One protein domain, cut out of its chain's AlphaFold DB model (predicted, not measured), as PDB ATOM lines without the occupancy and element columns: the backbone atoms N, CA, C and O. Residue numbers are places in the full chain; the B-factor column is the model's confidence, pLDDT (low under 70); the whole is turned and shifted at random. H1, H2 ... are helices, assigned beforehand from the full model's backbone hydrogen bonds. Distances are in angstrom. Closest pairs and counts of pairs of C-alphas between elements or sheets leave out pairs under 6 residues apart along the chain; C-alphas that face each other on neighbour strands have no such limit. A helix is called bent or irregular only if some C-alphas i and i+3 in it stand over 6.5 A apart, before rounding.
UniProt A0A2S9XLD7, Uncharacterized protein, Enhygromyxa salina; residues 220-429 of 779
ATOM      1  N   SER A 220       4.457 -53.944 -27.664       50.28
ATOM      2  CA  SER A 220       4.114 -53.798 -26.243       50.28
ATOM      3  C   SER A 220       4.566 -52.453 -25.681       50.28
ATOM      4  O   SER A 220       3.788 -51.798 -24.998       50.28
ATOM      5  N   GLY A 221       5.772 -51.996 -26.035       59.72
ATOM      6  CA  GLY A 221       6.252 -50.673 -25.628       59.72
ATOM      7  C   GLY A 221       5.446 -49.523 -26.241       59.72
ATOM      8  O   GLY A 221       5.308 -48.472 -25.622       59.72
ATOM      9  N   LEU A 222       4.880 -49.716 -27.438       50.59
ATOM     10  CA  LEU A 222       3.967 -48.745 -28.045       50.59
ATOM     11  C   LEU A 222       2.607 -48.716 -27.334       50.59
ATOM     12  O   LEU A 222       2.099 -47.632 -27.076       50.59
ATOM     13  N   ASP A 223       2.039 -49.877 -27.003       53.09
ATOM     14  CA  ASP A 223       0.757 -49.970 -26.293       53.09
ATOM     15  C   ASP A 223       0.862 -49.373 -24.869       53.09
ATOM     16  O   ASP A 223      -0.014 -48.611 -24.463       53.09
ATOM     17  N   GLU A 224       1.980 -49.578 -24.160       59.62
ATOM     18  CA  GLU A 224       2.262 -48.915 -22.871       59.62
ATOM     19  C   GLU A 224       2.447 -47.394 -23.005       59.62
ATOM     20  O   GLU A 224       1.960 -46.636 -22.167       59.62
ATOM     21  N   LEU A 225       3.105 -46.914 -24.069       55.09
ATOM     22  CA  LEU A 225       3.217 -45.479 -24.368       55.09
ATOM     23  C   LEU A 225       1.846 -44.848 -24.665       55.09
ATOM     24  O   LEU A 225       1.573 -43.733 -24.219       55.09
ATOM     25  N   LEU A 226       0.979 -45.553 -25.400       54.06
ATOM     26  CA  LEU A 226      -0.389 -45.116 -25.699       54.06
ATOM     27  C   LEU A 226      -1.254 -45.036 -24.426       54.06
ATOM     28  O   LEU A 226      -2.082 -44.132 -24.323       54.06
ATOM     29  N   GLU A 227      -1.061 -45.939 -23.459       58.16
ATOM     30  CA  GLU A 227      -1.773 -45.925 -22.171       58.16
ATOM     31  C   GLU A 227      -1.199 -44.909 -21.163       58.16
ATOM     32  O   GLU A 227      -1.956 -44.323 -20.386       58.16
ATOM     33  N   ALA A 228       0.116 -44.657 -21.178       56.78
ATOM     34  CA  ALA A 228       0.794 -43.782 -20.217       56.78
ATOM     35  C   ALA A 228       0.577 -42.276 -20.469       56.78
ATOM     36  O   ALA A 228       0.611 -41.483 -19.524       56.78
ATOM     37  N   HIS A 229       0.334 -41.857 -21.714       54.00
ATOM     38  CA  HIS A 229       0.133 -40.446 -22.063       54.00
ATOM     39  C   HIS A 229      -1.359 -40.108 -22.206       54.00
ATOM     40  O   HIS A 229      -1.908 -40.060 -23.307       54.00
ATOM     41  N   ALA A 230      -2.013 -39.816 -21.075       48.09
ATOM     42  CA  ALA A 230      -3.419 -39.391 -21.018       48.09
ATOM     43  C   ALA A 230      -3.699 -38.055 -21.750       48.09
ATOM     44  O   ALA A 230      -4.833 -37.791 -22.157       48.09
ATOM     45  N   ASP A 231      -2.664 -37.235 -21.963       55.75
ATOM     46  CA  ASP A 231      -2.715 -36.032 -22.790       55.75
ATOM     47  C   ASP A 231      -2.197 -36.334 -24.203       55.75
ATOM     48  O   ASP A 231      -0.998 -36.316 -24.483       55.75
ATOM     49  N   GLY A 232      -3.130 -36.581 -25.129       51.81
ATOM     50  CA  GLY A 232      -2.852 -37.008 -26.510       51.81
ATOM     51  C   GLY A 232      -1.913 -36.108 -27.333       51.81
ATOM     52  O   GLY A 232      -1.451 -36.525 -28.390       51.81
ATOM     53  N   VAL A 233      -1.576 -34.902 -26.859       50.94
ATOM     54  CA  VAL A 233      -0.624 -33.979 -27.506       50.94
ATOM     55  C   VAL A 233       0.834 -34.436 -27.343       50.94
ATOM     56  O   VAL A 233       1.611 -34.320 -28.291       50.94
ATOM     57  N   GLU A 234       1.212 -34.990 -26.186       57.41
ATOM     58  CA  GLU A 234       2.575 -35.499 -25.953       57.41
ATOM     59  C   GLU A 234       2.830 -36.795 -26.730       57.41
ATOM     60  O   GLU A 234       3.862 -36.949 -27.386       57.41
ATOM     61  N   LEU A 235       1.830 -37.677 -26.743       59.47
ATOM     62  CA  LEU A 235       1.840 -38.933 -27.488       59.47
ATOM     63  C   LEU A 235       2.034 -38.707 -28.994       59.47
ATOM     64  O   LEU A 235       2.842 -39.364 -29.651       59.47
ATOM     65  N   LEU A 236       1.331 -37.710 -29.531       54.22
ATOM     66  CA  LEU A 236       1.455 -37.259 -30.910       54.22
ATOM     67  C   LEU A 236       2.883 -36.755 -31.228       54.22
ATOM     68  O   LEU A 236       3.411 -37.021 -32.312       54.22
ATOM     69  N   GLY A 237       3.546 -36.087 -30.275       62.28
ATOM     70  CA  GLY A 237       4.948 -35.671 -30.385       62.28
ATOM     71  C   GLY A 237       5.932 -36.847 -30.428       62.28
ATOM     72  O   GLY A 237       6.818 -36.873 -31.284       62.28
ATOM     73  N   ALA A 238       5.737 -37.851 -29.571       61.41
ATOM     74  CA  ALA A 238       6.579 -39.048 -29.506       61.41
ATOM     75  C   ALA A 238       6.462 -39.918 -30.774       61.41
ATOM     76  O   ALA A 238       7.467 -40.325 -31.365       61.41
ATOM     77  N   VAL A 239       5.237 -40.129 -31.269       62.19
ATOM     78  CA  VAL A 239       4.989 -40.848 -32.532       62.19
ATOM     79  C   VAL A 239       5.636 -40.117 -33.719       62.19
ATOM     80  O   VAL A 239       6.167 -40.747 -34.637       62.19
ATOM     81  N   PHE A 240       5.664 -38.781 -33.698       59.84
ATOM     82  CA  PHE A 240       6.300 -37.965 -34.734       59.84
ATOM     83  C   PHE A 240       7.832 -38.117 -34.781       59.84
ATOM     84  O   PHE A 240       8.413 -38.203 -35.872       59.84
ATOM     85  N   GLU A 241       8.509 -38.168 -33.633       62.38
ATOM     86  CA  GLU A 241       9.956 -38.427 -33.586       62.38
ATOM     87  C   GLU A 241      10.295 -39.831 -34.097       62.38
ATOM     88  O   GLU A 241      11.235 -39.999 -34.880       62.38
ATOM     89  N   LEU A 242       9.464 -40.822 -33.769       59.22
ATOM     90  CA  LEU A 242       9.617 -42.196 -34.247       59.22
ATOM     91  C   LEU A 242       9.459 -42.303 -35.778       59.22
ATOM     92  O   LEU A 242      10.277 -42.920 -36.462       59.22
ATOM     93  N   ILE A 243       8.442 -41.648 -36.353       55.09
ATOM     94  CA  ILE A 243       8.198 -41.648 -37.807       55.09
ATOM     95  C   ILE A 243       9.325 -40.934 -38.571       55.09
ATOM     96  O   ILE A 243       9.684 -41.343 -39.676       55.09
ATOM     97  N   THR A 244       9.892 -39.860 -38.015       53.91
ATOM     98  CA  THR A 244      10.869 -39.024 -38.736       53.91
ATOM     99  C   THR A 244      12.320 -39.504 -38.634       53.91
ATOM    100  O   THR A 244      13.136 -39.104 -39.465       53.91
ATOM    101  N   SER A 245      12.643 -40.388 -37.687       55.53
ATOM    102  CA  SER A 245      14.005 -40.876 -37.412       55.53
ATOM    103  C   SER A 245      14.423 -42.138 -38.192       55.53
ATOM    104  O   SER A 245      15.607 -42.466 -38.250       55.53
ATOM    105  N   THR A 246      13.511 -42.831 -38.880       54.28
ATOM    106  CA  THR A 246      13.756 -44.153 -39.511       54.28
ATOM    107  C   THR A 246      14.410 -44.122 -40.914       54.28
ATOM    108  O   THR A 246      14.135 -44.946 -41.783       54.28
ATOM    109  N   GLY A 247      15.336 -43.192 -41.166       44.34
ATOM    110  CA  GLY A 247      15.942 -42.934 -42.489       44.34
ATOM    111  C   GLY A 247      17.054 -43.880 -42.995       44.34
ATOM    112  O   GLY A 247      17.703 -43.539 -43.985       44.34
ATOM    113  N   SER A 248      17.315 -45.034 -42.365       44.69
ATOM    114  CA  SER A 248      18.414 -45.952 -42.745       44.69
ATOM    115  C   SER A 248      18.072 -46.866 -43.941       44.69
ATOM    116  O   SER A 248      16.929 -47.290 -44.105       44.69
ATOM    117  N   SER A 249      19.065 -47.225 -44.769       41.12
ATOM    118  CA  SER A 249      18.911 -48.213 -45.855       41.12
ATOM    119  C   SER A 249      18.563 -49.611 -45.344       41.12
ATOM    120  O   SER A 249      17.854 -50.334 -46.034       41.12
ATOM    121  N   ASP A 250      18.968 -49.955 -44.123       45.00
ATOM    122  CA  ASP A 250      18.659 -51.257 -43.515       45.00
ATOM    123  C   ASP A 250      17.225 -51.281 -42.965       45.00
ATOM    124  O   ASP A 250      16.558 -52.314 -42.969       45.00
ATOM    125  N   ALA A 251      16.682 -50.103 -42.632       41.06
ATOM    126  CA  ALA A 251      15.259 -49.947 -42.371       41.06
ATOM    127  C   ALA A 251      14.433 -50.162 -43.646       41.06
ATOM    128  O   ALA A 251      13.278 -50.520 -43.533       41.06
ATOM    129  N   ARG A 252      14.982 -50.006 -44.861       41.03
ATOM    130  CA  ARG A 252      14.235 -50.173 -46.124       41.03
ATOM    131  C   ARG A 252      13.845 -51.629 -46.393       41.03
ATOM    132  O   ARG A 252      12.682 -51.884 -46.685       41.03
ATOM    133  N   THR A 253      14.779 -52.563 -46.220       45.94
ATOM    134  CA  THR A 253      14.529 -54.009 -46.376       45.94
ATOM    135  C   THR A 253      13.574 -54.534 -45.297       45.94
ATOM    136  O   THR A 253      12.791 -55.445 -45.546       45.94
ATOM    137  N   TRP A 254      13.570 -53.904 -44.119       42.09
ATOM    138  CA  TRP A 254      12.616 -54.176 -43.039       42.09
ATOM    139  C   TRP A 254      11.253 -53.460 -43.224       42.09
ATOM    140  O   TRP A 254      10.202 -54.008 -42.907       42.09
ATOM    141  N   LEU A 255      11.232 -52.252 -43.802       41.00
ATOM    142  CA  LEU A 255      10.029 -51.458 -44.112       41.00
ATOM    143  C   LEU A 255       9.195 -52.089 -45.234       41.00
ATOM    144  O   LEU A 255       7.971 -51.957 -45.239       41.00
ATOM    145  N   GLU A 256       9.842 -52.773 -46.176       47.62
ATOM    146  CA  GLU A 256       9.177 -53.469 -47.280       47.62
ATOM    147  C   GLU A 256       8.490 -54.779 -46.828       47.62
ATOM    148  O   GLU A 256       7.573 -55.242 -47.507       47.62
ATOM    149  N   SER A 257       8.815 -55.327 -45.646       45.84
ATOM    150  CA  SER A 257       8.291 -56.622 -45.176       45.84
ATOM    151  C   SER A 257       7.006 -56.567 -44.325       45.84
ATOM    152  O   SER A 257       6.625 -57.586 -43.763       45.84
ATOM    153  N   LYS A 258       6.305 -55.420 -44.264       52.69
ATOM    154  CA  LYS A 258       4.975 -55.223 -43.631       52.69
ATOM    155  C   LYS A 258       4.839 -55.712 -42.174       52.69
ATOM    156  O   LYS A 258       4.507 -56.863 -41.921       52.69
ATOM    157  N   GLY A 259       4.909 -54.806 -41.196       54.31
ATOM    158  CA  GLY A 259       4.396 -55.134 -39.858       54.31
ATOM    159  C   GLY A 259       4.242 -53.940 -38.917       54.31
ATOM    160  O   GLY A 259       3.109 -53.552 -38.657       54.31
ATOM    161  N   PRO A 260       5.322 -53.303 -38.426       53.62
ATOM    162  CA  PRO A 260       5.182 -52.382 -37.288       53.62
ATOM    163  C   PRO A 260       5.087 -50.898 -37.676       53.62
ATOM    164  O   PRO A 260       4.177 -50.205 -37.236       53.62
ATOM    165  N   ALA A 261       5.958 -50.391 -38.557       54.84
ATOM    166  CA  ALA A 261       6.001 -48.955 -38.878       54.84
ATOM    167  C   ALA A 261       4.779 -48.460 -39.678       54.84
ATOM    168  O   ALA A 261       4.316 -47.335 -39.487       54.84
ATOM    169  N   HIS A 262       4.225 -49.304 -40.555       59.41
ATOM    170  CA  HIS A 262       2.982 -48.988 -41.262       59.41
ATOM    171  C   HIS A 262       1.789 -48.953 -40.297       59.41
ATOM    172  O   HIS A 262       0.981 -48.037 -40.384       59.41
ATOM    173  N   ALA A 263       1.733 -49.878 -39.331       59.47
ATOM    174  CA  ALA A 263       0.723 -49.870 -38.276       59.47
ATOM    175  C   ALA A 263       0.857 -48.639 -37.364       59.47
ATOM    176  O   ALA A 263      -0.142 -47.983 -37.101       59.47
ATOM    177  N   CYS A 264       2.079 -48.246 -36.984       62.97
ATOM    178  CA  CYS A 264       2.328 -47.008 -36.230       62.97
ATOM    179  C   CYS A 264       1.907 -45.761 -37.022       62.97
ATOM    180  O   CYS A 264       1.339 -44.826 -36.466       62.97
ATOM    181  N   THR A 265       2.154 -45.751 -38.336       70.88
ATOM    182  CA  THR A 265       1.725 -44.651 -39.209       70.88
ATOM    183  C   THR A 265       0.201 -44.587 -39.297       70.88
ATOM    184  O   THR A 265      -0.355 -43.501 -39.196       70.88
ATOM    185  N   LEU A 266      -0.480 -45.725 -39.454       72.88
ATOM    186  CA  LEU A 266      -1.944 -45.784 -39.497       72.88
ATOM    187  C   LEU A 266      -2.571 -45.390 -38.153       72.88
ATOM    188  O   LEU A 266      -3.480 -44.569 -38.145       72.88
ATOM    189  N   ALA A 267      -2.028 -45.865 -37.031       73.81
ATOM    190  CA  ALA A 267      -2.468 -45.465 -35.694       73.81
ATOM    191  C   ALA A 267      -2.262 -43.958 -35.451       73.81
ATOM    192  O   ALA A 267      -3.150 -43.281 -34.940       73.81
ATOM    193  N   GLY A 268      -1.127 -43.401 -35.891       80.44
ATOM    194  CA  GLY A 268      -0.881 -41.959 -35.849       80.44
ATOM    195  C   GLY A 268      -1.854 -41.159 -36.724       80.44
ATOM    196  O   GLY A 268      -2.302 -40.088 -36.325       80.44
ATOM    197  N   VAL A 269      -2.225 -41.682 -37.897       82.88
ATOM    198  CA  VAL A 269      -3.242 -41.082 -38.781       82.88
ATOM    199  C   VAL A 269      -4.626 -41.115 -38.127       82.88
ATOM    200  O   VAL A 269      -5.323 -40.106 -38.155       82.88
ATOM    201  N   GLU A 270      -5.022 -42.234 -37.520       82.62
ATOM    202  CA  GLU A 270      -6.305 -42.374 -36.816       82.62
ATOM    203  C   GLU A 270      -6.394 -41.457 -35.591       82.62
ATOM    204  O   GLU A 270      -7.431 -40.830 -35.364       82.62
ATOM    205  N   LEU A 271      -5.302 -41.322 -34.833       82.12
ATOM    206  CA  LEU A 271      -5.225 -40.393 -33.708       82.12
ATOM    207  C   LEU A 271      -5.335 -38.938 -34.180       82.12
ATOM    208  O   LEU A 271      -6.126 -38.179 -33.626       82.12
ATOM    209  N   LEU A 272      -4.607 -38.558 -35.238       82.88
ATOM    210  CA  LEU A 272      -4.744 -37.232 -35.849       82.88
ATOM    211  C   LEU A 272      -6.178 -36.979 -36.326       82.88
ATOM    212  O   LEU A 272      -6.694 -35.889 -36.106       82.88
ATOM    213  N   ALA A 273      -6.833 -37.966 -36.941       87.56
ATOM    214  CA  ALA A 273      -8.225 -37.850 -37.371       87.56
ATOM    215  C   ALA A 273      -9.163 -37.584 -36.184       87.56
ATOM    216  O   ALA A 273      -9.938 -36.632 -36.210       87.56
ATOM    217  N   ARG A 274      -9.030 -38.366 -35.105       88.44
ATOM    218  CA  ARG A 274      -9.832 -38.202 -33.886       88.44
ATOM    219  C   ARG A 274      -9.630 -36.832 -33.241       88.44
ATOM    220  O   ARG A 274     -10.600 -36.212 -32.815       88.44
ATOM    221  N   GLU A 275      -8.389 -36.356 -33.165       87.88
ATOM    222  CA  GLU A 275      -8.093 -35.052 -32.567       87.88
ATOM    223  C   GLU A 275      -8.531 -33.878 -33.453       87.88
ATOM    224  O   GLU A 275      -8.908 -32.832 -32.930       87.88
ATOM    225  N   LEU A 276      -8.558 -34.048 -34.779       87.56
ATOM    226  CA  LEU A 276      -9.141 -33.072 -35.707       87.56
ATOM    227  C   LEU A 276     -10.670 -32.978 -35.593       87.56
ATOM    228  O   LEU A 276     -11.220 -31.893 -35.787       87.56
ATOM    229  N   ASP A 277     -11.338 -34.066 -35.204       88.06
ATOM    230  CA  ASP A 277     -12.780 -34.100 -34.919       88.06
ATOM    231  C   ASP A 277     -13.125 -33.680 -33.472       88.06
ATOM    232  O   ASP A 277     -14.294 -33.629 -33.086       88.06
ATOM    233  N   SER A 278     -12.122 -33.360 -32.648       88.69
ATOM    234  CA  SER A 278     -12.314 -33.007 -31.239       88.69
ATOM    235  C   SER A 278     -13.160 -31.741 -31.062       88.69
ATOM    236  O   SER A 278     -12.935 -30.720 -31.707       88.69
ATOM    237  N   ALA A 279     -14.088 -31.739 -30.101       88.62
ATOM    238  CA  ALA A 279     -14.824 -30.521 -29.736       88.62
ATOM    239  C   ALA A 279     -13.907 -29.434 -29.130       88.62
ATOM    240  O   ALA A 279     -14.255 -28.252 -29.109       88.62
ATOM    241  N   HIS A 280     -12.716 -29.813 -28.651       89.88
ATOM    242  CA  HIS A 280     -11.750 -28.886 -28.073       89.88
ATOM    243  C   HIS A 280     -10.928 -28.187 -29.163       89.88
ATOM    244  O   HIS A 280     -10.049 -28.784 -29.785       89.88
ATOM    245  N   VAL A 281     -11.164 -26.883 -29.335       88.69
ATOM    246  CA  VAL A 281     -10.469 -26.008 -30.302       88.69
ATOM    247  C   VAL A 281      -8.942 -26.163 -30.242       88.69
ATOM    248  O   VAL A 281      -8.316 -26.412 -31.268       88.69
ATOM    249  N   ALA A 282      -8.345 -26.122 -29.047       85.38
ATOM    250  CA  ALA A 282      -6.893 -26.226 -28.884       85.38
ATOM    251  C   ALA A 282      -6.314 -27.564 -29.386       85.38
ATOM    252  O   ALA A 282      -5.242 -27.589 -29.990       85.38
ATOM    253  N   ARG A 283      -7.037 -28.676 -29.182       87.00
ATOM    254  CA  ARG A 283      -6.602 -30.005 -29.639       87.00
ATOM    255  C   ARG A 283      -6.667 -30.119 -31.160       87.00
ATOM    256  O   ARG A 283      -5.696 -30.557 -31.773       87.00
ATOM    257  N   ARG A 284      -7.738 -29.605 -31.777       92.12
ATOM    258  CA  ARG A 284      -7.860 -29.527 -33.244       92.12
ATOM    259  C   ARG A 284      -6.739 -28.709 -33.876       92.12
ATOM    260  O   ARG A 284      -6.139 -29.138 -34.859       92.12
ATOM    261  N   GLN A 285      -6.427 -27.549 -33.302       91.06
ATOM    262  CA  GLN A 285      -5.360 -26.676 -33.799       91.06
ATOM    263  C   GLN A 285      -3.980 -27.343 -33.692       91.06
ATOM    264  O   GLN A 285      -3.212 -27.325 -34.657       91.06
ATOM    265  N   ALA A 286      -3.686 -28.004 -32.567       85.12
ATOM    266  CA  ALA A 286      -2.453 -28.772 -32.386       85.12
ATOM    267  C   ALA A 286      -2.342 -29.939 -33.385       85.12
ATOM    268  O   ALA A 286      -1.288 -30.131 -34.002       85.12
ATOM    269  N   ALA A 287      -3.433 -30.678 -33.603       87.75
ATOM    270  CA  ALA A 287      -3.483 -31.764 -34.577       87.75
ATOM    271  C   ALA A 287      -3.260 -31.259 -36.013       87.75
ATOM    272  O   ALA A 287      -2.488 -31.862 -36.761       87.75
ATOM    273  N   ALA A 288      -3.841 -30.115 -36.387       90.38
ATOM    274  CA  ALA A 288      -3.635 -29.497 -37.700       90.38
ATOM    275  C   ALA A 288      -2.180 -29.042 -37.913       90.38
ATOM    276  O   ALA A 288      -1.586 -29.306 -38.965       90.38
ATOM    277  N   ALA A 289      -1.566 -28.413 -36.904       88.88
ATOM    278  CA  ALA A 289      -0.157 -28.021 -36.943       88.88
ATOM    279  C   ALA A 289       0.765 -29.236 -37.127       88.88
ATOM    280  O   ALA A 289       1.708 -29.212 -37.929       88.88
ATOM    281  N   MET A 290       0.470 -30.323 -36.415       88.50
ATOM    282  CA  MET A 290       1.223 -31.560 -36.532       88.50
ATOM    283  C   MET A 290       1.034 -32.220 -37.892       88.50
ATOM    284  O   MET A 290       2.024 -32.598 -38.520       88.50
ATOM    285  N   LEU A 291      -0.203 -32.305 -38.384       89.31
ATOM    286  CA  LEU A 291      -0.514 -32.826 -39.711       89.31
ATOM    287  C   LEU A 291       0.312 -32.110 -40.786       89.31
ATOM    288  O   LEU A 291       0.914 -32.774 -41.631       89.31
ATOM    289  N   ALA A 292       0.418 -30.780 -40.719       87.19
ATOM    290  CA  ALA A 292       1.204 -30.007 -41.674       87.19
ATOM    291  C   ALA A 292       2.703 -30.352 -41.626       87.19
ATOM    292  O   ALA A 292       3.338 -30.588 -42.663       87.19
ATOM    293  N   LYS A 293       3.270 -30.455 -40.418       87.31
ATOM    294  CA  LYS A 293       4.675 -30.838 -40.199       87.31
ATOM    295  C   LYS A 293       4.955 -32.260 -40.699       87.31
ATOM    296  O   LYS A 293       5.974 -32.490 -41.358       87.31
ATOM    297  N   THR A 294       4.047 -33.195 -40.422       85.00
ATOM    298  CA  THR A 294       4.132 -34.599 -40.845       85.00
ATOM    299  C   THR A 294       4.028 -34.715 -42.357       85.00
ATOM    300  O   THR A 294       4.887 -35.337 -42.981       85.00
ATOM    301  N   TYR A 295       3.054 -34.044 -42.977       87.19
ATOM    302  CA  TYR A 295       2.888 -34.063 -44.426       87.19
ATOM    303  C   TYR A 295       4.132 -33.526 -45.140       87.19
ATOM    304  O   TYR A 295       4.591 -34.134 -46.105       87.19
ATOM    305  N   LYS A 296       4.740 -32.437 -44.647       85.69
ATOM    306  CA  LYS A 296       5.963 -31.862 -45.240       85.69
ATOM    307  C   LYS A 296       7.126 -32.862 -45.286       85.69
ATOM    308  O   LYS A 296       7.869 -32.881 -46.264       85.69
ATOM    309  N   ARG A 297       7.269 -33.704 -44.256       84.50
ATOM    310  CA  ARG A 297       8.348 -34.706 -44.136       84.50
ATOM    311  C   ARG A 297       8.001 -36.066 -44.756       84.50
ATOM    312  O   ARG A 297       8.899 -36.867 -45.006       84.50
ATOM    313  N   ALA A 298       6.721 -36.334 -45.006       81.56
ATOM    314  CA  ALA A 298       6.240 -37.623 -45.486       81.56
ATOM    315  C   ALA A 298       6.665 -37.932 -46.936       81.56
ATOM    316  O   ALA A 298       6.671 -37.071 -47.821       81.56
ATOM    317  N   LYS A 299       6.958 -39.211 -47.207       84.12
ATOM    318  CA  LYS A 299       7.124 -39.742 -48.572       84.12
ATOM    319  C   LYS A 299       5.762 -39.879 -49.268       84.12
ATOM    320  O   LYS A 299       4.721 -39.886 -48.615       84.12
ATOM    321  N   ALA A 300       5.769 -40.035 -50.595       82.38
ATOM    322  CA  ALA A 300       4.555 -40.051 -51.420       82.38
ATOM    323  C   ALA A 300       3.433 -41.012 -50.948       82.38
ATOM    324  O   ALA A 300       2.290 -40.560 -50.905       82.38
ATOM    325  N   PRO A 301       3.703 -42.268 -50.527       80.75
ATOM    326  CA  PRO A 301       2.640 -43.167 -50.062       80.75
ATOM    327  C   PRO A 301       1.941 -42.669 -48.790       80.75
ATOM    328  O   PRO A 301       0.722 -42.707 -48.698       80.75
ATOM    329  N   ILE A 302       2.706 -42.123 -47.839       82.69
ATOM    330  CA  ILE A 302       2.170 -41.580 -46.582       82.69
ATOM    331  C   ILE A 302       1.412 -40.273 -46.847       82.69
ATOM    332  O   ILE A 302       0.348 -40.047 -46.279       82.69
ATOM    333  N   LYS A 303       1.915 -39.430 -47.762       86.00
ATOM    334  CA  LYS A 303       1.196 -38.226 -48.207       86.00
ATOM    335  C   LYS A 303      -0.184 -38.559 -48.776       86.00
ATOM    336  O   LYS A 303      -1.112 -37.796 -48.537       86.00
ATOM    337  N   ALA A 304      -0.333 -39.679 -49.490       85.56
ATOM    338  CA  ALA A 304      -1.632 -40.122 -49.994       85.56
ATOM    339  C   ALA A 304      -2.601 -40.484 -48.854       85.56
ATOM    340  O   ALA A 304      -3.767 -40.109 -48.914       85.56
ATOM    341  N   THR A 305      -2.113 -41.130 -47.792       86.81
ATOM    342  CA  THR A 305      -2.910 -41.471 -46.600       86.81
ATOM    343  C   THR A 305      -3.289 -40.248 -45.759       86.81
ATOM    344  O   THR A 305      -4.389 -40.198 -45.224       86.81
ATOM    345  N   LEU A 306      -2.410 -39.246 -45.654       88.56
ATOM    346  CA  LEU A 306      -2.670 -38.011 -44.898       88.56
ATOM    347  C   LEU A 306      -3.565 -37.017 -45.651       88.56
ATOM    348  O   LEU A 306      -4.127 -36.106 -45.045       88.56
ATOM    349  N   LEU A 307      -3.689 -37.163 -46.971       90.19
ATOM    350  CA  LEU A 307      -4.387 -36.200 -47.814       90.19
ATOM    351  C   LEU A 307      -5.862 -35.978 -47.428       90.19
ATOM    352  O   LEU A 307      -6.254 -34.814 -47.357       90.19
ATOM    353  N   PRO A 308      -6.676 -37.011 -47.132       92.19
ATOM    354  CA  PRO A 308      -8.057 -36.808 -46.696       92.19
ATOM    355  C   PRO A 308      -8.171 -35.948 -45.430       92.19
ATOM    356  O   PRO A 308      -9.083 -35.131 -45.338       92.19
ATOM    357  N   LEU A 309      -7.215 -36.061 -44.499       92.81
ATOM    358  CA  LEU A 309      -7.182 -35.235 -43.286       92.81
ATOM    359  C   LEU A 309      -6.843 -33.778 -43.603       92.81
ATOM    360  O   LEU A 309      -7.462 -32.871 -43.053       92.81
ATOM    361  N   VAL A 310      -5.913 -33.537 -44.535       90.94
ATOM    362  CA  VAL A 310      -5.613 -32.173 -45.004       90.94
ATOM    363  C   VAL A 310      -6.852 -31.566 -45.669       90.94
ATOM    364  O   VAL A 310      -7.187 -30.418 -45.396       90.94
ATOM    365  N   MET A 311      -7.586 -32.348 -46.468       90.00
ATOM    366  CA  MET A 311      -8.847 -31.910 -47.079       90.00
ATOM    367  C   MET A 311      -9.934 -31.600 -46.047       90.00
ATOM    368  O   MET A 311     -10.682 -30.642 -46.230       90.00
ATOM    369  N   ALA A 312     -10.024 -32.379 -44.966       90.06
ATOM    370  CA  ALA A 312     -10.932 -32.092 -43.860       90.06
ATOM    371  C   ALA A 312     -10.551 -30.780 -43.150       90.06
ATOM    372  O   ALA A 312     -11.415 -29.933 -42.938       90.06
ATOM    373  N   CYS A 313      -9.258 -30.554 -42.890       91.31
ATOM    374  CA  CYS A 313      -8.769 -29.310 -42.284       91.31
ATOM    375  C   CYS A 313      -9.036 -28.083 -43.165       91.31
ATOM    376  O   CYS A 313      -9.419 -27.035 -42.654       91.31
ATOM    377  N   LEU A 314      -8.886 -28.211 -44.488       88.81
ATOM    378  CA  LEU A 314      -9.212 -27.145 -45.439       88.81
ATOM    379  C   LEU A 314     -10.704 -26.763 -45.399       88.81
ATOM    380  O   LEU A 314     -11.057 -25.627 -45.693       88.81
ATOM    381  N   ARG A 315     -11.591 -27.685 -45.005       90.81
ATOM    382  CA  ARG A 315     -13.029 -27.421 -44.844       90.81
ATOM    383  C   ARG A 315     -13.405 -26.919 -43.450       90.81
ATOM    384  O   ARG A 315     -14.589 -26.685 -43.226       90.81
ATOM    385  N   SER A 316     -12.453 -26.763 -42.533       91.06
ATOM    386  CA  SER A 316     -12.723 -26.299 -41.170       91.06
ATOM    387  C   SER A 316     -13.234 -24.853 -41.149       91.06
ATOM    388  O   SER A 316     -12.795 -24.024 -41.943       91.06
ATOM    389  N   ASP A 317     -14.134 -24.550 -40.209       91.94
ATOM    390  CA  ASP A 317     -14.554 -23.178 -39.882       91.94
ATOM    391  C   ASP A 317     -13.573 -22.475 -38.916       91.94
ATOM    392  O   ASP A 317     -13.754 -21.311 -38.574       91.94
ATOM    393  N   ASP A 318     -12.530 -23.174 -38.455       92.44
ATOM    394  CA  ASP A 318     -11.475 -22.618 -37.602       92.44
ATOM    395  C   ASP A 318     -10.316 -22.083 -38.462       92.44
ATOM    396  O   ASP A 318      -9.645 -22.846 -39.167       92.44
ATOM    397  N   ALA A 319     -10.057 -20.774 -38.377       87.69
ATOM    398  CA  ALA A 319      -9.028 -20.092 -39.163       87.69
ATOM    399  C   ALA A 319      -7.607 -20.641 -38.921       87.69
ATOM    400  O   ALA A 319      -6.813 -20.745 -39.856       87.69
ATOM    401  N   VAL A 320      -7.282 -21.063 -37.695       89.69
ATOM    402  CA  VAL A 320      -5.958 -21.609 -37.349       89.69
ATOM    403  C   VAL A 320      -5.780 -23.001 -37.955       89.69
ATOM    404  O   VAL A 320      -4.720 -23.309 -38.507       89.69
ATOM    405  N   VAL A 321      -6.825 -23.834 -37.922       91.31
ATOM    406  CA  VAL A 321      -6.824 -25.146 -38.594       91.31
ATOM    407  C   VAL A 321      -6.667 -24.973 -40.109       91.31
ATOM    408  O   VAL A 321      -5.817 -25.629 -40.718       91.31
ATOM    409  N   LEU A 322      -7.424 -24.045 -40.702       89.94
ATOM    410  CA  LEU A 322      -7.349 -23.714 -42.125       89.94
ATOM    411  C   LEU A 322      -5.943 -23.236 -42.523       89.94
ATOM    412  O   LEU A 322      -5.381 -23.704 -43.514       89.94
ATOM    413  N   ARG A 323      -5.332 -22.364 -41.717       89.88
ATOM    414  CA  ARG A 323      -3.972 -21.846 -41.921       89.88
ATOM    415  C   ARG A 323      -2.929 -22.959 -41.974       89.88
ATOM    416  O   ARG A 323      -2.091 -22.972 -42.875       89.88
ATOM    417  N   HIS A 324      -2.973 -23.901 -41.033       91.06
ATOM    418  CA  HIS A 324      -2.046 -25.034 -41.030       91.06
ATOM    419  C   HIS A 324      -2.248 -25.944 -42.240       91.06
ATOM    420  O   HIS A 324      -1.264 -26.413 -42.811       91.06
ATOM    421  N   ALA A 325      -3.491 -26.142 -42.677       89.69
ATOM    422  CA  ALA A 325      -3.797 -26.921 -43.870       89.69
ATOM    423  C   ALA A 325      -3.288 -26.249 -45.159       89.69
ATOM    424  O   ALA A 325      -2.712 -26.920 -46.013       89.69
ATOM    425  N   LEU A 326      -3.426 -24.923 -45.275       87.38
ATOM    426  CA  LEU A 326      -2.918 -24.141 -46.410       87.38
ATOM    427  C   LEU A 326      -1.383 -24.078 -46.459       87.38
ATOM    428  O   LEU A 326      -0.809 -23.950 -47.537       87.38
ATOM    429  N   ALA A 327      -0.705 -24.219 -45.317       86.62
ATOM    430  CA  ALA A 327       0.756 -24.307 -45.254       86.62
ATOM    431  C   ALA A 327       1.316 -25.641 -45.798       86.62
ATOM    432  O   ALA A 327       2.535 -25.810 -45.908       86.62
ATOM    433  N   VAL A 328       0.450 -26.608 -46.123       87.44
ATOM    434  CA  VAL A 328       0.848 -27.894 -46.692       87.44
ATOM    435  C   VAL A 328       1.105 -27.764 -48.194       87.44
ATOM    436  O   VAL A 328       0.201 -27.509 -48.984       87.44
ATOM    437  N   GLU A 329       2.340 -28.032 -48.623       80.25
ATOM    438  CA  GLU A 329       2.681 -28.130 -50.047       80.25
ATOM    439  C   GLU A 329       2.083 -29.402 -50.674       80.25
ATOM    440  O   GLU A 329       2.676 -30.487 -50.662       80.25
ATOM    441  N   LEU A 330       0.879 -29.261 -51.224       75.31
ATOM    442  CA  LEU A 330       0.139 -30.340 -51.870       75.31
ATOM    443  C   LEU A 330       0.756 -30.741 -53.221       75.31
ATOM    444  O   LEU A 330       1.199 -29.910 -54.025       75.31
ATOM    445  N   ALA A 331       0.765 -32.052 -53.487       68.81
ATOM    446  CA  ALA A 331       1.323 -32.601 -54.718       68.81
ATOM    447  C   ALA A 331       0.534 -32.140 -55.972       68.81
ATOM    448  O   ALA A 331      -0.695 -32.070 -55.936       68.81
ATOM    449  N   PRO A 332       1.198 -31.905 -57.124       59.38
ATOM    450  CA  PRO A 332       0.654 -31.125 -58.249       59.38
ATOM    451  C   PRO A 332      -0.539 -31.682 -59.031       59.38
ATOM    452  O   PRO A 332      -0.966 -31.047 -59.995       59.38
ATOM    453  N   LYS A 333      -1.003 -32.895 -58.732       62.78
ATOM    454  CA  LYS A 333      -2.004 -33.598 -59.553       62.78
ATOM    455  C   LYS A 333      -3.371 -33.735 -58.888       62.78
ATOM    456  O   LYS A 333      -4.306 -34.117 -59.575       62.78
ATOM    457  N   VAL A 334      -3.498 -33.461 -57.589       60.38
ATOM    458  CA  VAL A 334      -4.676 -33.919 -56.827       60.38
ATOM    459  C   VAL A 334      -5.681 -32.801 -56.513       60.38
ATOM    460  O   VAL A 334      -6.757 -33.099 -56.013       60.38
ATOM    461  N   LEU A 335      -5.383 -31.521 -56.778       62.44
ATOM    462  CA  LEU A 335      -5.994 -30.489 -55.930       62.44
ATOM    463  C   LEU A 335      -6.278 -29.112 -56.524       62.44
ATOM    464  O   LEU A 335      -6.485 -28.178 -55.760       62.44
ATOM    465  N   ASP A 336      -6.370 -28.970 -57.842       69.50
ATOM    466  CA  ASP A 336      -6.704 -27.654 -58.391       69.50
ATOM    467  C   ASP A 336      -8.198 -27.342 -58.156       69.50
ATOM    468  O   ASP A 336      -8.524 -26.384 -57.465       69.50
ATOM    469  N   ALA A 337      -9.130 -28.192 -58.606       67.94
ATOM    470  CA  ALA A 337     -10.572 -27.902 -58.528       67.94
ATOM    471  C   ALA A 337     -11.142 -27.839 -57.093       67.94
ATOM    472  O   ALA A 337     -11.806 -26.867 -56.740       67.94
ATOM    473  N   ALA A 338     -10.855 -28.844 -56.258       70.88
ATOM    474  CA  ALA A 338     -11.400 -28.917 -54.899       70.88
ATOM    475  C   ALA A 338     -10.890 -27.782 -54.001       70.88
ATOM    476  O   ALA A 338     -11.599 -27.339 -53.105       70.88
ATOM    477  N   LEU A 339      -9.665 -27.301 -54.228       71.38
ATOM    478  CA  LEU A 339      -9.102 -26.246 -53.397       71.38
ATOM    479  C   LEU A 339      -9.588 -24.859 -53.816       71.38
ATOM    480  O   LEU A 339      -9.807 -24.032 -52.940       71.38
ATOM    481  N   PHE A 340      -9.848 -24.619 -55.107       77.50
ATOM    482  CA  PHE A 340     -10.531 -23.390 -55.530       77.50
ATOM    483  C   PHE A 340     -11.926 -23.281 -54.921       77.50
ATOM    484  O   PHE A 340     -12.274 -22.229 -54.393       77.50
ATOM    485  N   GLU A 341     -12.694 -24.373 -54.926       80.19
ATOM    486  CA  GLU A 341     -14.012 -24.419 -54.288       80.19
ATOM    487  C   GLU A 341     -13.919 -24.136 -52.781       80.19
ATOM    488  O   GLU A 341     -14.676 -23.328 -52.242       80.19
ATOM    489  N   ILE A 342     -12.944 -24.740 -52.098       77.75
ATOM    490  CA  ILE A 342     -12.754 -24.542 -50.660       77.75
ATOM    491  C   ILE A 342     -12.305 -23.110 -50.338       77.75
ATOM    492  O   ILE A 342     -12.869 -22.474 -49.456       77.75
ATOM    493  N   VAL A 343     -11.332 -22.554 -51.060       76.94
ATOM    494  CA  VAL A 343     -10.863 -21.184 -50.809       76.94
ATOM    495  C   VAL A 343     -11.959 -20.158 -51.126       76.94
ATOM    496  O   VAL A 343     -12.129 -19.202 -50.374       76.94
ATOM    497  N   ALA A 344     -12.754 -20.378 -52.178       79.81
ATOM    498  CA  ALA A 344     -13.885 -19.513 -52.513       79.81
ATOM    499  C   ALA A 344     -15.000 -19.567 -51.454       79.81
ATOM    500  O   ALA A 344     -15.527 -18.528 -51.060       79.81
ATOM    501  N   THR A 345     -15.337 -20.756 -50.947       85.94
ATOM    502  CA  THR A 345     -16.367 -20.924 -49.902       85.94
ATOM    503  C   THR A 345     -15.908 -20.461 -48.516       85.94
ATOM    504  O   THR A 345     -16.744 -20.210 -47.650       85.94
ATOM    505  N   ARG A 346     -14.595 -20.303 -48.299       88.12
ATOM    506  CA  ARG A 346     -13.991 -19.848 -47.031       88.12
ATOM    507  C   ARG A 346     -13.436 -18.425 -47.076       88.12
ATOM    508  O   ARG A 346     -12.691 -18.029 -46.183       88.12
ATOM    509  N   LEU A 347     -13.822 -17.640 -48.078       84.56
ATOM    510  CA  LEU A 347     -13.266 -16.310 -48.311       84.56
ATOM    511  C   LEU A 347     -13.442 -15.352 -47.125       84.56
ATOM    512  O   LEU A 347     -12.506 -14.633 -46.794       84.56
ATOM    513  N   GLU A 348     -14.604 -15.372 -46.466       86.25
ATOM    514  CA  GLU A 348     -14.861 -14.513 -45.299       86.25
ATOM    515  C   GLU A 348     -13.950 -14.866 -44.117       86.25
ATOM    516  O   GLU A 348     -13.340 -13.980 -43.527       86.25
ATOM    517  N   LEU A 349     -13.749 -16.159 -43.844       86.81
ATOM    518  CA  LEU A 349     -12.842 -16.616 -42.787       86.81
ATOM    519  C   LEU A 349     -11.383 -16.227 -43.086       86.81
ATOM    520  O   LEU A 349     -10.633 -15.857 -42.187       86.81
ATOM    521  N   LEU A 350     -10.979 -16.281 -44.359       85.81
ATOM    522  CA  LEU A 350      -9.640 -15.872 -44.786       85.81
ATOM    523  C   LEU A 350      -9.425 -14.357 -44.690       85.81
ATOM    524  O   LEU A 350      -8.305 -13.932 -44.416       85.81
ATOM    525  N   ARG A 351     -10.464 -13.538 -44.906       85.44
ATOM    526  CA  ARG A 351     -10.379 -12.069 -44.783       85.44
ATOM    527  C   ARG A 351     -10.071 -11.610 -43.359       85.44
ATOM    528  O   ARG A 351      -9.488 -10.544 -43.177       85.44
ATOM    529  N   GLU A 352     -10.462 -12.399 -42.366       88.94
ATOM    530  CA  GLU A 352     -10.224 -12.097 -40.952       88.94
ATOM    531  C   GLU A 352      -8.842 -12.578 -40.461       88.94
ATOM    532  O   GLU A 352      -8.378 -12.126 -39.414       88.94
ATOM    533  N   ASP A 353      -8.144 -13.436 -41.220       90.00
ATOM    534  CA  ASP A 353      -6.859 -14.042 -40.836       90.00
ATOM    535  C   ASP A 353      -5.755 -13.818 -41.898       90.00
ATOM    536  O   ASP A 353      -5.540 -14.664 -42.777       90.00
ATOM    537  N   PRO A 354      -4.988 -12.708 -41.816       89.25
ATOM    538  CA  PRO A 354      -3.964 -12.380 -42.808       89.25
ATOM    539  C   PRO A 354      -2.917 -13.490 -43.046       89.25
ATOM    540  O   PRO A 354      -2.590 -13.749 -44.206       89.25
ATOM    541  N   PRO A 355      -2.394 -14.193 -42.016       88.31
ATOM    542  CA  PRO A 355      -1.560 -15.380 -42.209       88.31
ATOM    543  C   PRO A 355      -2.190 -16.489 -43.067       88.31
ATOM    544  O   PRO A 355      -1.494 -17.081 -43.895       88.31
ATOM    545  N   ALA A 356      -3.483 -16.782 -42.892       85.06
ATOM    546  CA  ALA A 356      -4.173 -17.775 -43.714       85.06
ATOM    547  C   ALA A 356      -4.329 -17.279 -45.156       85.06
ATOM    548  O   ALA A 356      -4.083 -18.035 -46.098       85.06
ATOM    549  N   MET A 357      -4.629 -15.990 -45.341       87.62
ATOM    550  CA  MET A 357      -4.706 -15.385 -46.670       87.62
ATOM    551  C   MET A 357      -3.353 -15.382 -47.401       87.62
ATOM    552  O   MET A 357      -3.295 -15.645 -48.601       87.62
ATOM    553  N   LEU A 358      -2.241 -15.151 -46.693       86.00
ATOM    554  CA  LEU A 358      -0.890 -15.254 -47.258       86.00
ATOM    555  C   LEU A 358      -0.555 -16.683 -47.706       86.00
ATOM    556  O   LEU A 358       0.029 -16.871 -48.775       86.00
ATOM    557  N   ALA A 359      -0.945 -17.690 -46.920       84.19
ATOM    558  CA  ALA A 359      -0.775 -19.089 -47.300       84.19
ATOM    559  C   ALA A 359      -1.615 -19.440 -48.544       84.19
ATOM    560  O   ALA A 359      -1.109 -20.074 -49.472       84.19
ATOM    561  N   ALA A 360      -2.859 -18.950 -48.616       85.31
ATOM    562  CA  ALA A 360      -3.707 -19.083 -49.801       85.31
ATOM    563  C   ALA A 360      -3.095 -18.391 -51.038       85.31
ATOM    564  O   ALA A 360      -3.129 -18.957 -52.131       85.31
ATOM    565  N   ALA A 361      -2.470 -17.217 -50.873       84.06
ATOM    566  CA  ALA A 361      -1.802 -16.478 -51.950       84.06
ATOM    567  C   ALA A 361      -0.657 -17.269 -52.592       84.06
ATOM    568  O   ALA A 361      -0.597 -17.412 -53.816       84.06
ATOM    569  N   ALA A 362       0.233 -17.813 -51.757       82.69
ATOM    570  CA  ALA A 362       1.367 -18.614 -52.210       82.69
ATOM    571  C   ALA A 362       0.902 -19.858 -52.981       82.69
ATOM    572  O   ALA A 362       1.523 -20.263 -53.966       82.69
ATOM    573  N   TRP A 363      -0.219 -20.444 -52.562       82.44
ATOM    574  CA  TRP A 363      -0.807 -21.574 -53.262       82.44
ATOM    575  C   TRP A 363      -1.427 -21.174 -54.605       82.44
ATOM    576  O   TRP A 363      -1.197 -21.859 -55.606       82.44
ATOM    577  N   LEU A 364      -2.158 -20.051 -54.654       79.06
ATOM    578  CA  LEU A 364      -2.764 -19.541 -55.887       79.06
ATOM    579  C   LEU A 364      -1.730 -19.361 -56.990       79.06
ATOM    580  O   LEU A 364      -1.967 -19.764 -58.128       79.06
ATOM    581  N   GLU A 365      -0.570 -18.808 -56.639       81.56
ATOM    582  CA  GLU A 365       0.552 -18.639 -57.558       81.56
ATOM    583  C   GLU A 365       0.930 -19.961 -58.230       81.56
ATOM    584  O   GLU A 365       0.991 -20.069 -59.456       81.56
ATOM    585  N   VAL A 366       1.139 -20.996 -57.419       79.44
ATOM    586  CA  VAL A 366       1.552 -22.317 -57.888       79.44
ATOM    587  C   VAL A 366       0.465 -22.960 -58.753       79.44
ATOM    588  O   VAL A 366       0.789 -23.571 -59.775       79.44
ATOM    589  N   ALA A 367      -0.807 -22.828 -58.373       76.31
ATOM    590  CA  ALA A 367      -1.932 -23.388 -59.116       76.31
ATOM    591  C   ALA A 367      -2.117 -22.703 -60.481       76.31
ATOM    592  O   ALA A 367      -2.218 -23.388 -61.504       76.31
ATOM    593  N   ILE A 368      -2.070 -21.366 -60.526       75.50
ATOM    594  CA  ILE A 368      -2.162 -20.585 -61.769       75.50
ATOM    595  C   ILE A 368      -1.023 -20.967 -62.725       75.50
ATOM    596  O   ILE A 368      -1.279 -21.341 -63.872       75.50
ATOM    597  N   LEU A 369       0.229 -20.959 -62.246       75.31
ATOM    598  CA  LEU A 369       1.400 -21.298 -63.063       75.31
ATOM    599  C   LEU A 369       1.334 -22.731 -63.617       75.31
ATOM    600  O   LEU A 369       1.810 -22.999 -64.722       75.31
ATOM    601  N   ARG A 370       0.751 -23.674 -62.865       76.06
ATOM    602  CA  ARG A 370       0.614 -25.077 -63.288       76.06
ATOM    603  C   ARG A 370      -0.462 -25.272 -64.348       76.06
ATOM    604  O   ARG A 370      -0.177 -25.929 -65.347       76.06
ATOM    605  N   ARG A 371      -1.667 -24.730 -64.148       74.75
ATOM    606  CA  ARG A 371      -2.759 -24.861 -65.130       74.75
ATOM    607  C   ARG A 371      -2.408 -24.172 -66.441       74.75
ATOM    608  O   ARG A 371      -2.650 -24.740 -67.502       74.75
ATOM    609  N   TRP A 372      -1.707 -23.040 -66.359       71.44
ATOM    610  CA  TRP A 372      -1.142 -22.373 -67.527       71.44
ATOM    611  C   TRP A 372      -0.176 -23.277 -68.308       71.44
ATOM    612  O   TRP A 372      -0.372 -23.483 -69.504       71.44
ATOM    613  N   LYS A 373       0.794 -23.921 -67.637       74.44
ATOM    614  CA  LYS A 373       1.700 -24.898 -68.279       74.44
ATOM    615  C   LYS A 373       0.973 -26.083 -68.928       74.44
ATOM    616  O   LYS A 373       1.549 -26.733 -69.794       74.44
ATOM    617  N   ARG A 374      -0.255 -26.390 -68.499       77.56
ATOM    618  CA  ARG A 374      -1.097 -27.464 -69.049       77.56
ATOM    619  C   ARG A 374      -2.121 -26.981 -70.078       77.56
ATOM    620  O   ARG A 374      -2.886 -27.805 -70.567       77.56
ATOM    621  N   THR A 375      -2.151 -25.690 -70.414       77.75
ATOM    622  CA  THR A 375      -3.159 -25.081 -71.308       77.75
ATOM    623  C   THR A 375      -4.610 -25.313 -70.862       77.75
ATOM    624  O   THR A 375      -5.530 -25.317 -71.675       77.75
ATOM    625  N   GLU A 376      -4.835 -25.514 -69.563       74.31
ATOM    626  CA  GLU A 376      -6.184 -25.629 -69.009       74.31
ATOM    627  C   GLU A 376      -6.793 -24.235 -68.805       74.31
ATOM    628  O   GLU A 376      -6.082 -23.283 -68.480       74.31
ATOM    629  N   ALA A 377      -8.116 -24.115 -68.956       69.25
ATOM    630  CA  ALA A 377      -8.821 -22.868 -68.669       69.25
ATOM    631  C   ALA A 377      -8.555 -22.415 -67.223       69.25
ATOM    632  O   ALA A 377      -8.645 -23.214 -66.280       69.25
ATOM    633  N   ALA A 378      -8.228 -21.132 -67.057       61.91
ATOM    634  CA  ALA A 378      -8.075 -20.544 -65.737       61.91
ATOM    635  C   ALA A 378      -9.425 -20.626 -64.994       61.91
ATOM    636  O   ALA A 378     -10.463 -20.331 -65.590       61.91
ATOM    637  N   PRO A 379      -9.441 -21.049 -63.721       67.50
ATOM    638  CA  PRO A 379     -10.641 -20.954 -62.897       67.50
ATOM    639  C   PRO A 379     -11.072 -19.488 -62.767       67.50
ATOM    640  O   PRO A 379     -10.249 -18.583 -62.915       67.50
ATOM    641  N   ASP A 380     -12.351 -19.248 -62.478       72.25
ATOM    642  CA  ASP A 380     -12.804 -17.903 -62.126       72.25
ATOM    643  C   ASP A 380     -12.195 -17.509 -60.772       72.25
ATOM    644  O   ASP A 380     -12.593 -17.998 -59.716       72.25
ATOM    645  N   LEU A 381     -11.161 -16.669 -60.831       73.69
ATOM    646  CA  LEU A 381     -10.425 -16.167 -59.671       73.69
ATOM    647  C   LEU A 381     -10.805 -14.736 -59.313       73.69
ATOM    648  O   LEU A 381     -10.226 -14.187 -58.374       73.69
ATOM    649  N   ALA A 382     -11.747 -14.124 -60.035       73.25
ATOM    650  CA  ALA A 382     -12.033 -12.703 -59.898       73.25
ATOM    651  C   ALA A 382     -12.451 -12.353 -58.463       73.25
ATOM    652  O   ALA A 382     -11.889 -11.435 -57.869       73.25
ATOM    653  N   GLY A 383     -13.355 -13.140 -57.867       75.38
ATOM    654  CA  GLY A 383     -13.823 -12.913 -56.495       75.38
ATOM    655  C   GLY A 383     -12.728 -13.067 -55.434       75.38
ATOM    656  O   GLY A 383     -12.664 -12.285 -54.487       75.38
ATOM    657  N   LEU A 384     -11.829 -14.038 -55.610       76.06
ATOM    658  CA  LEU A 384     -10.736 -14.296 -54.673       76.06
ATOM    659  C   LEU A 384      -9.636 -13.237 -54.779       76.06
ATOM    660  O   LEU A 384      -9.225 -12.680 -53.765       76.06
ATOM    661  N   LEU A 385      -9.201 -12.908 -55.996       80.50
ATOM    662  CA  LEU A 385      -8.212 -11.855 -56.219       80.50
ATOM    663  C   LEU A 385      -8.730 -10.503 -55.725       80.50
ATOM    664  O   LEU A 385      -8.001  -9.815 -55.015       80.50
ATOM    665  N   ALA A 386      -9.991 -10.159 -56.014       80.31
ATOM    666  CA  ALA A 386     -10.616  -8.939 -55.509       80.31
ATOM    667  C   ALA A 386     -10.610  -8.896 -53.973       80.31
ATOM    668  O   ALA A 386     -10.170  -7.912 -53.387       80.31
ATOM    669  N   ALA A 387     -10.997  -9.985 -53.307       77.12
ATOM    670  CA  ALA A 387     -10.980 -10.055 -51.848       77.12
ATOM    671  C   ALA A 387      -9.573  -9.947 -51.240       77.12
ATOM    672  O   ALA A 387      -9.412  -9.341 -50.183       77.12
ATOM    673  N   MET A 388      -8.550 -10.509 -51.886       81.31
ATOM    674  CA  MET A 388      -7.170 -10.400 -51.408       81.31
ATOM    675  C   MET A 388      -6.579  -9.006 -51.642       81.31
ATOM    676  O   MET A 388      -5.822  -8.506 -50.812       81.31
ATOM    677  N   LEU A 389      -6.938  -8.362 -52.753       82.00
ATOM    678  CA  LEU A 389      -6.530  -6.994 -53.079       82.00
ATOM    679  C   LEU A 389      -7.240  -5.959 -52.194       82.00
ATOM    680  O   LEU A 389      -6.629  -4.953 -51.832       82.00
ATOM    681  N   ALA A 390      -8.478  -6.242 -51.782       82.81
ATOM    682  CA  ALA A 390      -9.249  -5.452 -50.822       82.81
ATOM    683  C   ALA A 390      -8.900  -5.753 -49.349       82.81
ATOM    684  O   ALA A 390      -9.425  -5.109 -48.442       82.81
ATOM    685  N   HIS A 391      -8.020  -6.722 -49.074       89.44
ATOM    686  CA  HIS A 391      -7.666  -7.076 -47.701       89.44
ATOM    687  C   HIS A 391      -6.941  -5.917 -47.012       89.44
ATOM    688  O   HIS A 391      -6.033  -5.315 -47.580       89.44
ATOM    689  N   SER A 392      -7.271  -5.654 -45.746       86.19
ATOM    690  CA  SER A 392      -6.642  -4.613 -44.915       86.19
ATOM    691  C   SER A 392      -5.123  -4.773 -44.715       86.19
ATOM    692  O   SER A 392      -4.425  -3.773 -44.539       86.19
ATOM    693  N   SER A 393      -4.578  -5.991 -44.815       90.69
ATOM    694  CA  SER A 393      -3.151  -6.276 -44.626       90.69
ATOM    695  C   SER A 393      -2.326  -5.898 -45.857       90.69
ATOM    696  O   SER A 393      -2.542  -6.417 -46.954       90.69
ATOM    697  N   ALA A 394      -1.332  -5.026 -45.664       86.56
ATOM    698  CA  ALA A 394      -0.392  -4.637 -46.715       86.56
ATOM    699  C   ALA A 394       0.420  -5.832 -47.246       86.56
ATOM    700  O   ALA A 394       0.668  -5.912 -48.448       86.56
ATOM    701  N   ASP A 395       0.762  -6.795 -46.383       86.75
ATOM    702  CA  ASP A 395       1.521  -7.989 -46.769       86.75
ATOM    703  C   ASP A 395       0.726  -8.891 -47.711       86.75
ATOM    704  O   ASP A 395       1.284  -9.411 -48.680       86.75
ATOM    705  N   VAL A 396      -0.581  -9.045 -47.462       84.75
ATOM    706  CA  VAL A 396      -1.488  -9.810 -48.331       84.75
ATOM    707  C   VAL A 396      -1.567  -9.153 -49.706       84.75
ATOM    708  O   VAL A 396      -1.339  -9.820 -50.718       84.75
ATOM    709  N   ARG A 397      -1.800  -7.833 -49.752       89.25
ATOM    710  CA  ARG A 397      -1.846  -7.078 -51.015       89.25
ATOM    711  C   ARG A 397      -0.522  -7.181 -51.779       89.25
ATOM    712  O   ARG A 397      -0.523  -7.437 -52.982       89.25
ATOM    713  N   ALA A 398       0.612  -7.053 -51.088       85.44
ATOM    714  CA  ALA A 398       1.940  -7.170 -51.686       85.44
ATOM    715  C   ALA A 398       2.237  -8.591 -52.196       85.44
ATOM    716  O   ALA A 398       2.828  -8.750 -53.265       85.44
ATOM    717  N   ALA A 399       1.823  -9.630 -51.465       82.81
ATOM    718  CA  ALA A 399       1.981 -11.017 -51.893       82.81
ATOM    719  C   ALA A 399       1.202 -11.299 -53.181       82.81
ATOM    720  O   ALA A 399       1.780 -11.847 -54.118       82.81
ATOM    721  N   VAL A 400      -0.056 -10.849 -53.270       82.69
ATOM    722  CA  VAL A 400      -0.861 -10.999 -54.492       82.69
ATOM    723  C   VAL A 400      -0.259 -10.241 -55.662       82.69
ATOM    724  O   VAL A 400      -0.123 -10.826 -56.733       82.69
ATOM    725  N   ARG A 401       0.183  -8.991 -55.467       82.38
ATOM    726  CA  ARG A 401       0.876  -8.231 -56.522       82.38
ATOM    727  C   ARG A 401       2.107  -8.986 -57.037       82.38
ATOM    728  O   ARG A 401       2.211  -9.211 -58.235       82.38
ATOM    729  N   ARG A 402       2.962  -9.515 -56.147       83.06
ATOM    730  CA  ARG A 402       4.130 -10.338 -56.536       83.06
ATOM    731  C   ARG A 402       3.755 -11.617 -57.284       83.06
ATOM    732  O   ARG A 402       4.508 -12.064 -58.149       83.06
ATOM    733  N   THR A 403       2.662 -12.265 -56.896       75.69
ATOM    734  CA  THR A 403       2.157 -13.470 -57.562       75.69
ATOM    735  C   THR A 403       1.656 -13.139 -58.964       75.69
ATOM    736  O   THR A 403       2.046 -13.805 -59.920       75.69
ATOM    737  N   LEU A 404       0.861 -12.077 -59.102       76.06
ATOM    738  CA  LEU A 404       0.384 -11.583 -60.390       76.06
ATOM    739  C   LEU A 404       1.558 -11.161 -61.280       76.06
ATOM    740  O   LEU A 404       1.644 -11.621 -62.412       76.06
ATOM    741  N   ASP A 405       2.523 -10.402 -60.757       75.75
ATOM    742  CA  ASP A 405       3.735 -10.025 -61.486       75.75
ATOM    743  C   ASP A 405       4.490 -11.247 -62.009       75.75
ATOM    744  O   ASP A 405       4.867 -11.276 -63.177       75.75
ATOM    745  N   ARG A 406       4.667 -12.299 -61.203       71.81
ATOM    746  CA  ARG A 406       5.344 -13.531 -61.642       71.81
ATOM    747  C   ARG A 406       4.553 -14.292 -62.705       71.81
ATOM    748  O   ARG A 406       5.140 -14.783 -63.668       71.81
ATOM    749  N   VAL A 407       3.230 -14.365 -62.579       65.38
ATOM    750  CA  VAL A 407       2.358 -14.986 -63.590       65.38
ATOM    751  C   VAL A 407       2.394 -14.192 -64.903       65.38
ATOM    752  O   VAL A 407       2.483 -14.781 -65.981       65.38
ATOM    753  N   PHE A 408       2.385 -12.861 -64.834       67.50
ATOM    754  CA  PHE A 408       2.342 -11.991 -66.011       67.50
ATOM    755  C   PHE A 408       3.705 -11.713 -66.643       67.50
ATOM    756  O   PHE A 408       3.759 -11.406 -67.825       67.50
ATOM    757  N   THR A 409       4.808 -11.850 -65.908       66.44
ATOM    758  CA  THR A 409       6.170 -11.782 -66.476       66.44
ATOM    759  C   THR A 409       6.607 -13.113 -67.085       66.44
ATOM    760  O   THR A 409       7.408 -13.126 -68.015       66.44
ATOM    761  N   SER A 410       6.062 -14.239 -66.610       57.84
ATOM    762  CA  SER A 410       6.307 -15.568 -67.196       57.84
ATOM    763  C   SER A 410       5.409 -15.906 -68.393       57.84
ATOM    764  O   SER A 410       5.688 -16.876 -69.097       57.84
ATOM    765  N   SER A 411       4.372 -15.106 -68.663       48.50
ATOM    766  CA  SER A 411       3.488 -15.242 -69.825       48.50
ATOM    767  C   SER A 411       3.586 -14.012 -70.730       48.50
ATOM    768  O   SER A 411       3.786 -12.894 -70.276       48.50
ATOM    769  N   SER A 412       3.427 -14.179 -72.040       45.84
ATOM    770  CA  SER A 412       3.472 -13.083 -73.018       45.84
ATOM    771  C   SER A 412       2.196 -12.213 -73.032       45.84
ATOM    772  O   SER A 412       1.780 -11.769 -74.099       45.84
ATOM    773  N   LEU A 413       1.529 -11.990 -71.889       52.97
ATOM    774  CA  LEU A 413       0.253 -11.252 -71.811       52.97
ATOM    775  C   LEU A 413       0.285 -10.059 -70.828       52.97
ATOM    776  O   LEU A 413      -0.246 -10.149 -69.720       52.97
ATOM    777  N   PRO A 414       0.789  -8.890 -71.273       52.62
ATOM    778  CA  PRO A 414       0.718  -7.621 -70.533       52.62
ATOM    779  C   PRO A 414      -0.715  -7.115 -70.249       52.62
ATOM    780  O   PRO A 414      -0.940  -6.370 -69.300       52.62
ATOM    781  N   LEU A 415      -1.704  -7.532 -71.051       45.88
ATOM    782  CA  LEU A 415      -3.085  -7.018 -71.016       45.88
ATOM    783  C   LEU A 415      -3.872  -7.364 -69.740       45.88
ATOM    784  O   LEU A 415      -4.676  -6.557 -69.278       45.88
ATOM    785  N   HIS A 416      -3.650  -8.542 -69.156       53.72
ATOM    786  CA  HIS A 416      -4.363  -8.963 -67.942       53.72
ATOM    787  C   HIS A 416      -3.825  -8.271 -66.687       53.72
ATOM    788  O   HIS A 416      -4.603  -7.953 -65.790       53.72
ATOM    789  N   LYS A 417      -2.520  -7.973 -66.659       55.97
ATOM    790  CA  LYS A 417      -1.906  -7.153 -65.614       55.97
ATOM    791  C   LYS A 417      -2.503  -5.744 -65.620       55.97
ATOM    792  O   LYS A 417      -3.019  -5.302 -64.603       55.97
ATOM    793  N   ALA A 418      -2.559  -5.112 -66.795       54.50
ATOM    794  CA  ALA A 418      -3.148  -3.784 -66.956       54.50
ATOM    795  C   ALA A 418      -4.627  -3.729 -66.520       54.50
ATOM    796  O   ALA A 418      -5.032  -2.790 -65.847       54.50
ATOM    797  N   ALA A 419      -5.436  -4.745 -66.845       51.75
ATOM    798  CA  ALA A 419      -6.837  -4.805 -66.422       51.75
ATOM    799  C   ALA A 419      -7.007  -4.943 -64.895       51.75
ATOM    800  O   ALA A 419      -7.927  -4.354 -64.325       51.75
ATOM    801  N   ILE A 420      -6.121  -5.692 -64.231       54.81
ATOM    802  CA  ILE A 420      -6.131  -5.834 -62.771       54.81
ATOM    803  C   ILE A 420      -5.636  -4.550 -62.101       54.81
ATOM    804  O   ILE A 420      -6.250  -4.109 -61.134       54.81
ATOM    805  N   ASP A 421      -4.605  -3.906 -62.643       57.28
ATOM    806  CA  ASP A 421      -4.083  -2.643 -62.115       57.28
ATOM    807  C   ASP A 421      -5.124  -1.509 -62.221       57.28
ATOM    808  O   ASP A 421      -5.272  -0.728 -61.281       57.28
ATOM    809  N   ILE A 422      -5.929  -1.465 -63.296       53.50
ATOM    810  CA  ILE A 422      -7.093  -0.557 -63.414       53.50
ATOM    811  C   ILE A 422      -8.137  -0.858 -62.339       53.50
ATOM    812  O   ILE A 422      -8.650   0.058 -61.700       53.50
ATOM    813  N   PHE A 423      -8.487  -2.134 -62.167       50.81
ATOM    814  CA  PHE A 423      -9.524  -2.552 -61.224       50.81
ATOM    815  C   PHE A 423      -9.131  -2.227 -59.774       50.81
ATOM    816  O   PHE A 423      -9.941  -1.699 -59.018       50.81
ATOM    817  N   VAL A 424      -7.865  -2.471 -59.414       54.88
ATOM    818  CA  VAL A 424      -7.293  -2.152 -58.098       54.88
ATOM    819  C   VAL A 424      -7.252  -0.648 -57.855       54.88
ATOM    820  O   VAL A 424      -7.683  -0.206 -56.793       54.88
ATOM    821  N   ALA A 425      -6.792   0.138 -58.832       59.16
ATOM    822  CA  ALA A 425      -6.751   1.594 -58.710       59.16
ATOM    823  C   ALA A 425      -8.161   2.194 -58.547       59.16
ATOM    824  O   ALA A 425      -8.368   3.086 -57.726       59.16
ATOM    825  N   HIS A 426      -9.155   1.656 -59.264       53.31
ATOM    826  CA  HIS A 426     -10.545   2.103 -59.177       53.31
ATOM    827  C   HIS A 426     -11.185   1.829 -57.804       53.31
ATOM    828  O   HIS A 426     -11.788   2.733 -57.229       53.31
ATOM    829  N   GLU A 427     -11.024   0.617 -57.263       49.44
ATOM    830  CA  GLU A 427     -11.533   0.238 -55.932       49.44
ATOM    831  C   GLU A 427     -10.859   1.024 -54.795       49.44
ATOM    832  O   GLU A 427     -11.475   1.281 -53.764       49.44
ATOM    833  N   GLN A 428      -9.596   1.425 -54.978       56.59
ATOM    834  CA  GLN A 428      -8.805   2.124 -53.959       56.59
ATOM    835  C   GLN A 428      -8.848   3.656 -54.092       56.59
ATOM    836  O   GLN A 428      -8.212   4.349 -53.301       56.59
ATOM    837  N   HIS A 429      -9.605   4.195 -55.059       55.31
ATOM    838  CA  HIS A 429      -9.586   5.619 -55.433       55.31
ATOM    839  C   HIS A 429      -8.166   6.159 -55.706       55.31
ATOM    840  O   HIS A 429      -7.879   7.336 -55.483       55.31
TER     841      HIS A 429
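This is residues 220 to 429 of the 779 residues of an uncharacterized protein of Enhygromyxa salina (UniProt A0A2S9XLD7). The chain winds back and forth into a long slab of helices, a loose solenoid in which H2, H5, H7, H10 and H12 stand in one row, run the same way neighbour to neighbour, and are backed by a second, less even row of H4, H6, H8 and H11. H1 and H3 lie toward one end of the slab, and H13 closes the other. The printed part has 210 residues with thirteen named helices, H1 to H13 in chain order, and no named strand; the class is all helix. It is elongated, spanning 67 by 38 by 23 A, and only just loose, close to compact, with a radius of gyration of the C-alphas of 20.3 A.

The longest helix is H10, residues 354 to 373, 28.9 A from C-alpha 354 at (-3.964, -12.380, -42.808) to C-alpha 373. Before it come H1 (220 to 228), which begins at C-alpha 220 (4.114, -53.798, -26.243), H2 (232 to 245, 20.4 A), H3 (249 to 255), H4 (260 to 276, 24.1 A), H5 (281 to 297, 24.9 A), H6 (300 to 314, 19.8 A), H7 (319 to 326), H8 (336 to 345) and H9 (347 to 352). After it come H11 (382 to 389), H12 (394 to 410, 24.2 A) and H13 (414 to 427, 20.6 A), which ends at C-alpha 427 (-11.533, 0.238, -55.932). H6 is only just irregular: C-alphas 305 and 308 are 6.9 A apart.

H10 touches H12 at a shallow tilt of 8 degrees, the same way; the closest C-alphas, of Glu 365 and Thr 403, are 5.4 A apart. With residues 355 to 363 alone H10 touches H7, closest at Arg 323 and Ala 356, C-alphas 4.5 A apart. The hub is H5, which touches H2, H4, H6 and H7; its closest C-alphas to H7, Gln 285 and Val 321, are 5.2 A apart. H2, H4, H5 and H6 form an up and down bundle, each running against the one before. H8 and H11 only just touch, with 3 pairs of C-alphas within 8 A, closest at Ala 344 and Leu 384, 6.5 A. H9 touches H11, the C-alphas of Leu 347 and Leu 384 being 7.1 A apart. H12 and H13 form a hairpin, closest at the C-alphas of Phe 408 and Lys 417, 6.5 A. H1 is close to H2 but not clearly touching, at 6.8 A between C-alphas 226 and 235, as is H3 to H4, at 7.1 A between C-alphas 255 and 261. Every O i to N i+4 pair is within hydrogen-bond range in H1, H2, H4, H5, H7, H8, H9, H11, H12 and H13; the figures are 9 of 11 in H6, 15 of 16 in H10 and 1 of 3 in H3, where 3 of 4 O i to N i+3 pairs are within range.

The C-alphas farthest apart, of Ser 220 and His 429, are 67.6 A apart. The printed part has no cut and no long link. The mean pLDDT of the printed part is 73.2; residues 220 to 264, 331 to 337, 377 to 379 and 407 to 429 are under 70.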